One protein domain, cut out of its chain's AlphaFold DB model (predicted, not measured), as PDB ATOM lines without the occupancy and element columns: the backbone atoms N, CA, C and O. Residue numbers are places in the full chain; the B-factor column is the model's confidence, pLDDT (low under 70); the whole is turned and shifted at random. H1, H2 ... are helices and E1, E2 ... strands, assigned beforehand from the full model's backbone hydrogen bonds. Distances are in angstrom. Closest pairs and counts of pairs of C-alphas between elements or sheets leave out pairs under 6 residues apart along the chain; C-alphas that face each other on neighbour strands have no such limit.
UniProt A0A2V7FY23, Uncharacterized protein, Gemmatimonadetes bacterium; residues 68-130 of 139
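Overview. This is residues 68 to 130 of the 139 residues of an uncharacterized protein of Gemmatimonadetes bacterium (UniProt A0A2V7FY23). With little regular structure, a small three-strand sheet, E1-E2-E3, makes the middle, with the loop of residues 71 to 84 on one side and, on the other, the hairpin E4-E5 running into short helix H1. The printed part has 63 residues, 25 in named elements, mostly strand, in the order E1 E2 E3 E4 E5 H1; both sheets are antiparallel. It is compact, radius of gyration of the C-alphas 11.7 A, spanning 29 by 28 by 16 A.

Arrangement. E1, residues 68 to 70, E2, 85 to 88, and E3, 95 to 97, form a meander, each strand the antiparallel neighbour of the one before; within hydrogen-bond range are N 69 and O 86, 2.9 A, and N 87 and O 96, 2.9 A. E4, residues 102 to 106, and E5, 113 to 117, form an antiparallel hairpin at 152 degrees, with N 116 and O 103 2.8 A apart. E2 and E4 are apart. H1, residues 118 to 122, with its O i to N i+4 pair within range, only grazes the three-strand sheet; its closest C-alphas to E1 are Asp 121 and Leu 68, 7.2 A.

Along the chain. E1 begins at C-alpha 68 (180.418, 169.759, 190.975). E4 measures 12.2 A, E5 13.1 A. H1 ends at C-alpha 122 (177.855, 166.287, 182.503).

Size, cuts and confidence. The printed part has no cut. The link E1 to E2 is long. Confidence is under 70 at residues 73 to 77 and 119 to 130.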
ATOM      1  N   LEU A  68     179.939 168.765 191.930       91.56
ATOM      2  CA  LEU A  68     180.418 169.759 190.975       91.56
ATOM      3  C   LEU A  68     179.384 170.875 190.821       91.56
ATOM      4  O   LEU A  68     178.216 170.622 190.542       91.56
ATOM      5  N   VAL A  69     179.802 172.120 191.047       89.62
ATOM      6  CA  VAL A  69     178.890 173.270 191.108       89.62
ATOM      7  C   VAL A  69     179.332 174.346 190.134       89.62
ATOM      8  O   VAL A  69     180.486 174.782 190.166       89.62
ATOM      9  N   ARG A  70     178.396 174.812 189.290       85.44
ATOM     10  CA  ARG A  70     178.639 175.980 188.434       85.44
ATOM     11  C   ARG A  70     178.932 177.173 189.305       85.44
ATOM     12  O   ARG A  70     178.161 177.469 190.223       85.44
ATOM     13  N   ARG A  71     179.992 177.897 188.965       81.69
ATOM     14  CA  ARG A  71     180.254 179.210 189.529       81.69
ATOM     15  C   ARG A  71     179.039 180.111 189.253       81.69
ATOM     16  O   ARG A  71     178.697 180.325 188.090       81.69
ATOM     17  N   PRO A  72     178.353 180.605 190.297       75.19
ATOM     18  CA  PRO A  72     177.321 181.618 190.123       75.19
ATOM     19  C   PRO A  72     177.923 182.890 189.495       75.19
ATOM     20  O   PRO A  72     179.053 183.233 189.851       75.19
ATOM     21  N   PRO A  73     177.201 183.613 188.620       69.88
ATOM     22  CA  PRO A  73     177.693 184.869 188.038       69.88
ATOM     23  C   PRO A  73     178.070 185.919 189.095       69.88
ATOM     24  O   PRO A  73     178.973 186.718 188.892       69.88
ATOM     25  N   ASP A  74     177.411 185.874 190.254       65.56
ATOM     26  CA  ASP A  74     177.591 186.749 191.415       65.56
ATOM     27  C   ASP A  74     178.627 186.225 192.433       65.56
ATOM     28  O   ASP A  74     178.721 186.721 193.556       65.56
ATOM     29  N   ALA A  75     179.440 185.225 192.074       64.69
ATOM     30  CA  ALA A  75     180.471 184.662 192.949       64.69
ATOM     31  C   ALA A  75     181.739 185.535 193.015       64.69
ATOM     32  O   ALA A  75     182.835 185.083 192.665       64.69
ATOM     33  N   GLY A  76     181.592 186.773 193.495       61.22
ATOM     34  CA  GLY A  76     182.689 187.739 193.654       61.22
ATOM     35  C   GLY A  76     183.769 187.321 194.661       61.22
ATOM     36  O   GLY A  76     184.875 187.835 194.622       61.22
ATOM     37  N   LEU A  77     183.482 186.347 195.534       68.38
ATOM     38  CA  LEU A  77     184.416 185.848 196.556       68.38
ATOM     39  C   LEU A  77     185.239 184.621 196.119       68.38
ATOM     40  O   LEU A  77     185.921 184.028 196.952       68.38
ATOM     41  N   MET A  78     185.143 184.177 194.859       71.88
ATOM     42  CA  MET A  78     185.911 183.021 194.373       71.88
ATOM     43  C   MET A  78     187.073 183.442 193.465       71.88
ATOM     44  O   MET A  78     186.842 184.231 192.544       71.88
ATOM     45  N   PRO A  79     188.291 182.897 193.671       81.06
ATOM     46  CA  PRO A  79     189.425 183.177 192.798       81.06
ATOM     47  C   PRO A  79     189.123 182.809 191.347       81.06
ATOM     48  O   PRO A  79     188.502 181.781 191.070       81.06
ATOM     49  N   GLU A  80     189.588 183.631 190.412       78.50
ATOM     50  CA  GLU A  80     189.444 183.365 188.978       78.50
ATOM     51  C   GLU A  80     190.157 182.077 188.545       78.50
ATOM     52  O   GLU A  80     189.629 181.334 187.719       78.50
ATOM     53  N   SER A  81     191.267 181.734 189.207       81.50
ATOM     54  CA  SER A  81     192.059 180.523 188.953       81.50
ATOM     55  C   SER A  81     191.306 179.199 189.136       81.50
ATOM     56  O   SER A  81     191.782 178.159 188.691       81.50
ATOM     57  N   TRP A  82     190.132 179.202 189.773       85.00
ATOM     58  CA  TRP A  82     189.309 177.998 189.928       85.00
ATOM     59  C   TRP A  82     188.461 177.701 188.681       85.00
ATOM     60  O   TRP A  82     187.908 176.611 188.559       85.00
ATOM     61  N   GLY A  83     188.358 178.655 187.750       83.75
ATOM     62  CA  GLY A  83     187.574 178.527 186.528       83.75
ATOM     63  C   GLY A  83     186.061 178.637 186.749       83.75
ATOM     64  O   GLY A  83     185.571 179.264 187.694       83.75
ATOM     65  N   ALA A  84     185.297 178.040 185.831       83.88
ATOM     66  CA  ALA A  84     183.832 178.130 185.795       83.88
ATOM     67  C   ALA A  84     183.117 177.203 186.798       83.88
ATOM     68  O   ALA A  84     181.895 177.277 186.949       83.88
ATOM     69  N   TRP A  85     183.859 176.330 187.481       86.75
ATOM     70  CA  TRP A  85     183.314 175.282 188.337       86.75
ATOM     71  C   TRP A  85     184.155 175.086 189.583       86.75
ATOM     72  O   TRP A  85     185.361 175.299 189.579       86.75
ATOM     73  N   TYR A  86     183.517 174.610 190.641       90.56
ATOM     74  CA  TYR A  86     184.214 174.177 191.841       90.56
ATOM     75  C   TYR A  86     183.615 172.879 192.365       90.56
ATOM     76  O   TYR A  86     182.448 172.565 192.119       90.56
ATOM     77  N   ALA A  87     184.427 172.134 193.104       93.19
ATOM     78  CA  ALA A  87     184.017 170.915 193.772       93.19
ATOM     79  C   ALA A  87     183.654 171.215 195.235       93.19
ATOM     80  O   ALA A  87     184.260 172.076 195.879       93.19
ATOM     81  N   VAL A  88     182.661 170.505 195.771       94.81
ATOM     82  CA  VAL A  88     182.288 170.557 197.190       94.81
ATOM     83  C   VAL A  88     182.473 169.191 197.831       94.81
ATOM     84  O   VAL A  88     181.911 168.198 197.362       94.81
ATOM     85  N   CYS A  89     183.269 169.161 198.900       96.25
ATOM     86  CA  CYS A  89     183.627 167.942 199.612       96.25
ATOM     87  C   CYS A  89     182.385 167.332 200.279       96.25
ATOM     88  O   CYS A  89     181.719 168.029 201.054       96.25
ATOM     89  N   PRO A  90     182.081 166.041 200.050       96.12
ATOM     90  CA  PRO A  90     180.934 165.391 200.680       96.12
ATOM     91  C   PRO A  90     181.128 165.157 202.185       96.12
ATOM     92  O   PRO A  90     180.150 164.987 202.907       96.12
ATOM     93  N   GLY A  91     182.374 165.154 202.673       94.75
ATOM     94  CA  GLY A  91     182.691 164.944 204.085       94.75
ATOM     95  C   GLY A  91     182.532 166.194 204.953       94.75
ATOM     96  O   GLY A  91     181.993 166.099 206.051       94.75
ATOM     97  N   CYS A  92     183.002 167.354 204.478       95.00
ATOM     98  CA  CYS A  92     183.106 168.572 205.297       95.00
ATOM     99  C   CYS A  92     182.527 169.843 204.648       95.00
ATOM    100  O   CYS A  92     182.626 170.931 205.219       95.00
ATOM    101  N   ALA A  93     181.942 169.736 203.449       95.12
ATOM    102  CA  ALA A  93     181.385 170.852 202.682       95.12
ATOM    103  C   ALA A  93     182.385 171.971 202.304       95.12
ATOM    104  O   ALA A  93     181.970 173.076 201.927       95.12
ATOM    105  N   ALA A  94     183.695 171.710 202.385       94.31
ATOM    106  CA  ALA A  94     184.724 172.601 201.852       94.31
ATOM    107  C   ALA A  94     184.573 172.753 200.331       94.31
ATOM    108  O   ALA A  94     184.199 171.801 199.645       94.31
ATOM    109  N   ARG A  95     184.845 173.959 199.819       93.38
ATOM    110  CA  ARG A  95     184.914 174.229 198.379       93.38
ATOM    111  C   ARG A  95     186.366 174.143 197.944       93.38
ATOM    112  O   ARG A  95     187.217 174.695 198.637       93.38
ATOM    113  N   GLU A  96     186.610 173.534 196.798       92.88
ATOM    114  CA  GLU A  96     187.938 173.422 196.200       92.88
ATOM    115  C   GLU A  96     187.870 173.618 194.682       92.88
ATOM    116  O   GLU A  96     186.814 173.371 194.082       92.88
ATOM    117  N   PRO A  97     188.972 174.050 194.040       92.25
ATOM    118  CA  PRO A  97     189.053 174.021 192.589       92.25
ATOM    119  C   PRO A  97     188.920 172.576 192.100       92.25
ATOM    120  O   PRO A  97     189.350 171.633 192.769       92.25
ATOM    121  N   VAL A  98     188.334 172.391 190.919       90.75
ATOM    122  CA  VAL A  98     188.294 171.071 190.283       90.75
ATOM    123  C   VAL A  98     189.713 170.734 189.820       90.75
ATOM    124  O   VAL A  98     190.187 171.289 188.837       90.75
ATOM    125  N   ARG A  99     190.408 169.854 190.549       90.19
ATOM    126  CA  ARG A  99     191.793 169.434 190.241       90.19
ATOM    127  C   ARG A  99     191.872 168.149 189.421       90.19
ATOM    128  O   ARG A  99     192.936 167.801 188.926       90.19
ATOM    129  N   GLN A 100     190.760 167.430 189.302       87.38
ATOM    130  CA  GLN A 100     190.639 166.171 188.571       87.38
ATOM    131  C   GLN A 100     189.229 166.069 187.982       87.38
ATOM    132  O   GLN A 100     188.267 166.532 188.590       87.38
ATOM    133  N   VAL A 101     189.104 165.462 186.803       82.50
ATOM    134  CA  VAL A 101     187.806 165.265 186.126       82.50
ATOM    135  C   VAL A 101     187.185 163.896 186.409       82.50
ATOM    136  O   VAL A 101     185.979 163.733 186.252       82.50
ATOM    137  N   THR A 102     187.986 162.918 186.830       90.88
ATOM    138  CA  THR A 102     187.539 161.577 187.221       90.88
ATOM    139  C   THR A 102     188.527 160.956 188.217       90.88
ATOM    140  O   THR A 102     189.666 161.420 188.317       90.88
ATOM    141  N   GLY A 103     188.111 159.919 188.943       92.94
ATOM    142  CA  GLY A 103     188.940 159.184 189.900       92.94
ATOM    143  C   GLY A 103     188.721 159.630 191.344       92.94
ATOM    144  O   GLY A 103     187.599 159.935 191.742       92.94
ATOM    145  N   THR A 104     189.785 159.650 192.149       95.38
ATOM    146  CA  THR A 104     189.719 159.994 193.579       95.38
ATOM    147  C   THR A 104     190.476 161.284 193.858       95.38
ATOM    148  O   THR A 104     191.693 161.331 193.693       95.38
ATOM    149  N   MET A 105     189.763 162.291 194.371       95.44
ATOM    150  CA  MET A 105     190.328 163.570 194.802       95.44
ATOM    151  C   MET A 105     190.284 163.673 196.333       95.44
ATOM    152  O   MET A 105     189.220 163.515 196.940       95.44
ATOM    153  N   ALA A 106     191.433 163.941 196.958       96.75
ATOM    154  CA  ALA A 106     191.542 164.175 198.400       96.75
ATOM    155  C   ALA A 106     191.159 165.613 198.764       96.75
ATOM    156  O   ALA A 106     191.562 166.543 198.068       96.75
ATOM    157  N   CYS A 107     190.399 165.796 199.843       96.75
ATOM    158  CA  CYS A 107     190.025 167.119 200.340       96.75
ATOM    159  C   CYS A 107     191.158 167.737 201.166       96.75
ATOM    160  O   CYS A 107     191.586 167.132 202.139       96.75
ATOM    161  N   THR A 108     191.564 168.970 200.869       95.69
ATOM    162  CA  THR A 108     192.636 169.688 201.592       95.69
ATOM    163  C   THR A 108     192.232 170.165 202.988       95.69
ATOM    164  O   THR A 108     193.042 170.743 203.705       95.69
ATOM    165  N   ARG A 109     190.960 169.982 203.373       96.06
ATOM    166  CA  ARG A 109     190.429 170.413 204.676       96.06
ATOM    167  C   ARG A 109     190.143 169.277 205.653       96.06
ATOM    168  O   ARG A 109     190.112 169.527 206.851       96.06
ATOM    169  N   CYS A 110     189.844 168.077 205.166       96.62
ATOM    170  CA  CYS A 110     189.589 166.919 206.033       96.62
ATOM    171  C   CYS A 110     190.420 165.688 205.658       96.62
ATOM    172  O   CYS A 110     190.184 164.614 206.206       96.62
ATOM    173  N   ASP A 111     191.313 165.821 204.676       96.81
ATOM    174  CA  ASP A 111     192.281 164.815 204.220       96.81
ATOM    175  C   ASP A 111     191.681 163.491 203.722       96.81
ATOM    176  O   ASP A 111     192.387 162.529 203.438       96.81
ATOM    177  N   GLN A 112     190.357 163.433 203.559       96.81
ATOM    178  CA  GLN A 112     189.651 162.250 203.072       96.81
ATOM    179  C   GLN A 112     189.591 162.235 201.539       96.81
ATOM    180  O   GLN A 112     189.329 163.265 200.906       96.81
ATOM    181  N   GLY A 113     189.784 161.051 200.955       96.50
ATOM    182  CA  GLY A 113     189.629 160.788 199.523       96.50
ATOM    183  C   GLY A 113     188.185 160.467 199.149       96.50
ATOM    184  O   GLY A 113     187.558 159.604 199.761       96.50
ATOM    185  N   PHE A 114     187.665 161.131 198.117       96.38
ATOM    186  CA  PHE A 114     186.329 160.863 197.584       96.38
ATOM    187  C   PHE A 114     186.341 160.800 196.065       96.38
ATOM    188  O   PHE A 114     187.179 161.423 195.408       96.38
ATOM    189  N   HIS A 115     185.372 160.079 195.510       95.25
ATOM    190  CA  HIS A 115     185.259 159.935 194.068       95.25
ATOM    191  C   HIS A 115     184.799 161.249 193.430       95.25
ATOM    192  O   HIS A 115     183.869 161.900 193.912       95.25
ATOM    193  N   ILE A 116     185.429 161.635 192.333       92.81
ATOM    194  CA  ILE A 116     185.024 162.741 191.472       92.81
ATOM    195  C   ILE A 116     184.727 162.161 190.094       92.81
ATOM    196  O   ILE A 116     185.448 161.289 189.627       92.81
ATOM    197  N   ASP A 117     183.633 162.584 189.472       87.62
ATOM    198  CA  ASP A 117     183.277 162.140 188.126       87.62
ATOM    199  C   ASP A 117     182.477 163.214 187.412       87.62
ATOM    200  O   ASP A 117     181.294 163.421 187.679       87.62
ATOM    201  N   TRP A 118     183.143 163.880 186.479       74.06
ATOM    202  CA  TRP A 118     182.528 164.883 185.635       74.06
ATOM    203  C   TRP A 118     181.433 164.299 184.744       74.06
ATOM    204  O   TRP A 118     180.443 164.972 184.491       74.06
ATOM    205  N   SER A 119     181.575 163.061 184.261       65.94
ATOM    206  CA  SER A 119     180.658 162.475 183.273       65.94
ATOM    207  C   SER A 119     179.276 162.162 183.855       65.94
ATOM    208  O   SER A 119     178.259 162.330 183.174       65.94
ATOM    209  N   ALA A 120     179.224 161.798 185.140       60.12
ATOM    210  CA  ALA A 120     177.976 161.594 185.865       60.12
ATOM    211  C   ALA A 120     177.162 162.895 186.007       60.12
ATOM    212  O   ALA A 120     175.931 162.857 185.948       60.12
ATOM    213  N   ASP A 121     177.842 164.039 186.138       59.34
ATOM    214  CA  ASP A 121     177.224 165.367 186.238       59.34
ATOM    215  C   ASP A 121     177.019 166.030 184.851       59.34
ATOM    216  O   ASP A 121     176.036 166.746 184.638       59.34
ATOM    217  N   ALA A 122     177.874 165.731 183.863       47.84
ATOM    218  CA  ALA A 122     177.855 166.287 182.503       47.84
ATOM    219  C   ALA A 122     176.603 165.920 181.698       47.84
ATOM    220  O   ALA A 122     176.172 166.682 180.842       47.84
ATOM    221  N   ARG A 123     175.913 164.814 182.004       48.56
ATOM    222  CA  ARG A 123     174.622 164.516 181.344       48.56
ATOM    223  C   ARG A 123     173.536 165.572 181.609       48.56
ATOM    224  O   ARG A 123     172.495 165.534 180.959       48.56
ATOM    225  N   ARG A 124     173.755 166.506 182.542       51.62
ATOM    226  CA  ARG A 124     172.882 167.661 182.810       51.62
ATOM    227  C   ARG A 124     173.478 168.998 182.347       51.62
ATOM    228  O   ARG A 124     172.834 170.027 182.529       51.62
ATOM    229  N   LEU A 125     174.702 169.014 181.812       53.56
ATOM    230  CA  LEU A 125     175.526 170.212 181.639       53.56
ATOM    231  C   LEU A 125     176.327 170.124 180.333       53.56
ATOM    232  O   LEU A 125     177.052 169.165 180.128       53.56
ATOM    233  N   ASP A 126     176.226 171.140 179.474       55.75
ATOM    234  CA  ASP A 126     176.924 171.201 178.179       55.75
ATOM    235  C   ASP A 126     178.416 170.797 178.283       55.75
ATOM    236  O   ASP A 126     179.185 171.417 179.029       55.75
ATOM    237  N   GLU A 127     178.818 169.775 177.515       54.34
ATOM    238  CA  GLU A 127     180.186 169.239 177.394       54.34
ATOM    239  C   GLU A 127     181.212 170.353 177.108       54.34
ATOM    240  O   GLU A 127     182.346 170.300 177.588       54.34
ATOM    241  N   ARG A 128     180.789 171.431 176.427       56.41
ATOM    242  CA  ARG A 128     181.605 172.625 176.124       56.41
ATOM    243  C   ARG A 128     182.059 173.399 177.364       56.41
ATOM    244  O   ARG A 128     182.877 174.304 177.250       56.41
ATOM    245  N   THR A 129     181.532 173.066 178.542       60.34
ATOM    246  CA  THR A 129     181.897 173.693 179.819       60.34
ATOM    247  C   THR A 129     182.664 172.779 180.766       60.34
ATOM    248  O   THR A 129     182.793 173.133 181.939       60.34
ATOM    249  N   ARG A 130     183.179 171.627 180.302       62.56
ATOM    250  CA  ARG A 130     184.061 170.782 181.123       62.56
ATOM    251  C   ARG A 130     185.208 171.647 181.682       62.56
ATOM    252  O   ARG A 130     185.909 172.286 180.901       62.56
TER     253      ARG A 130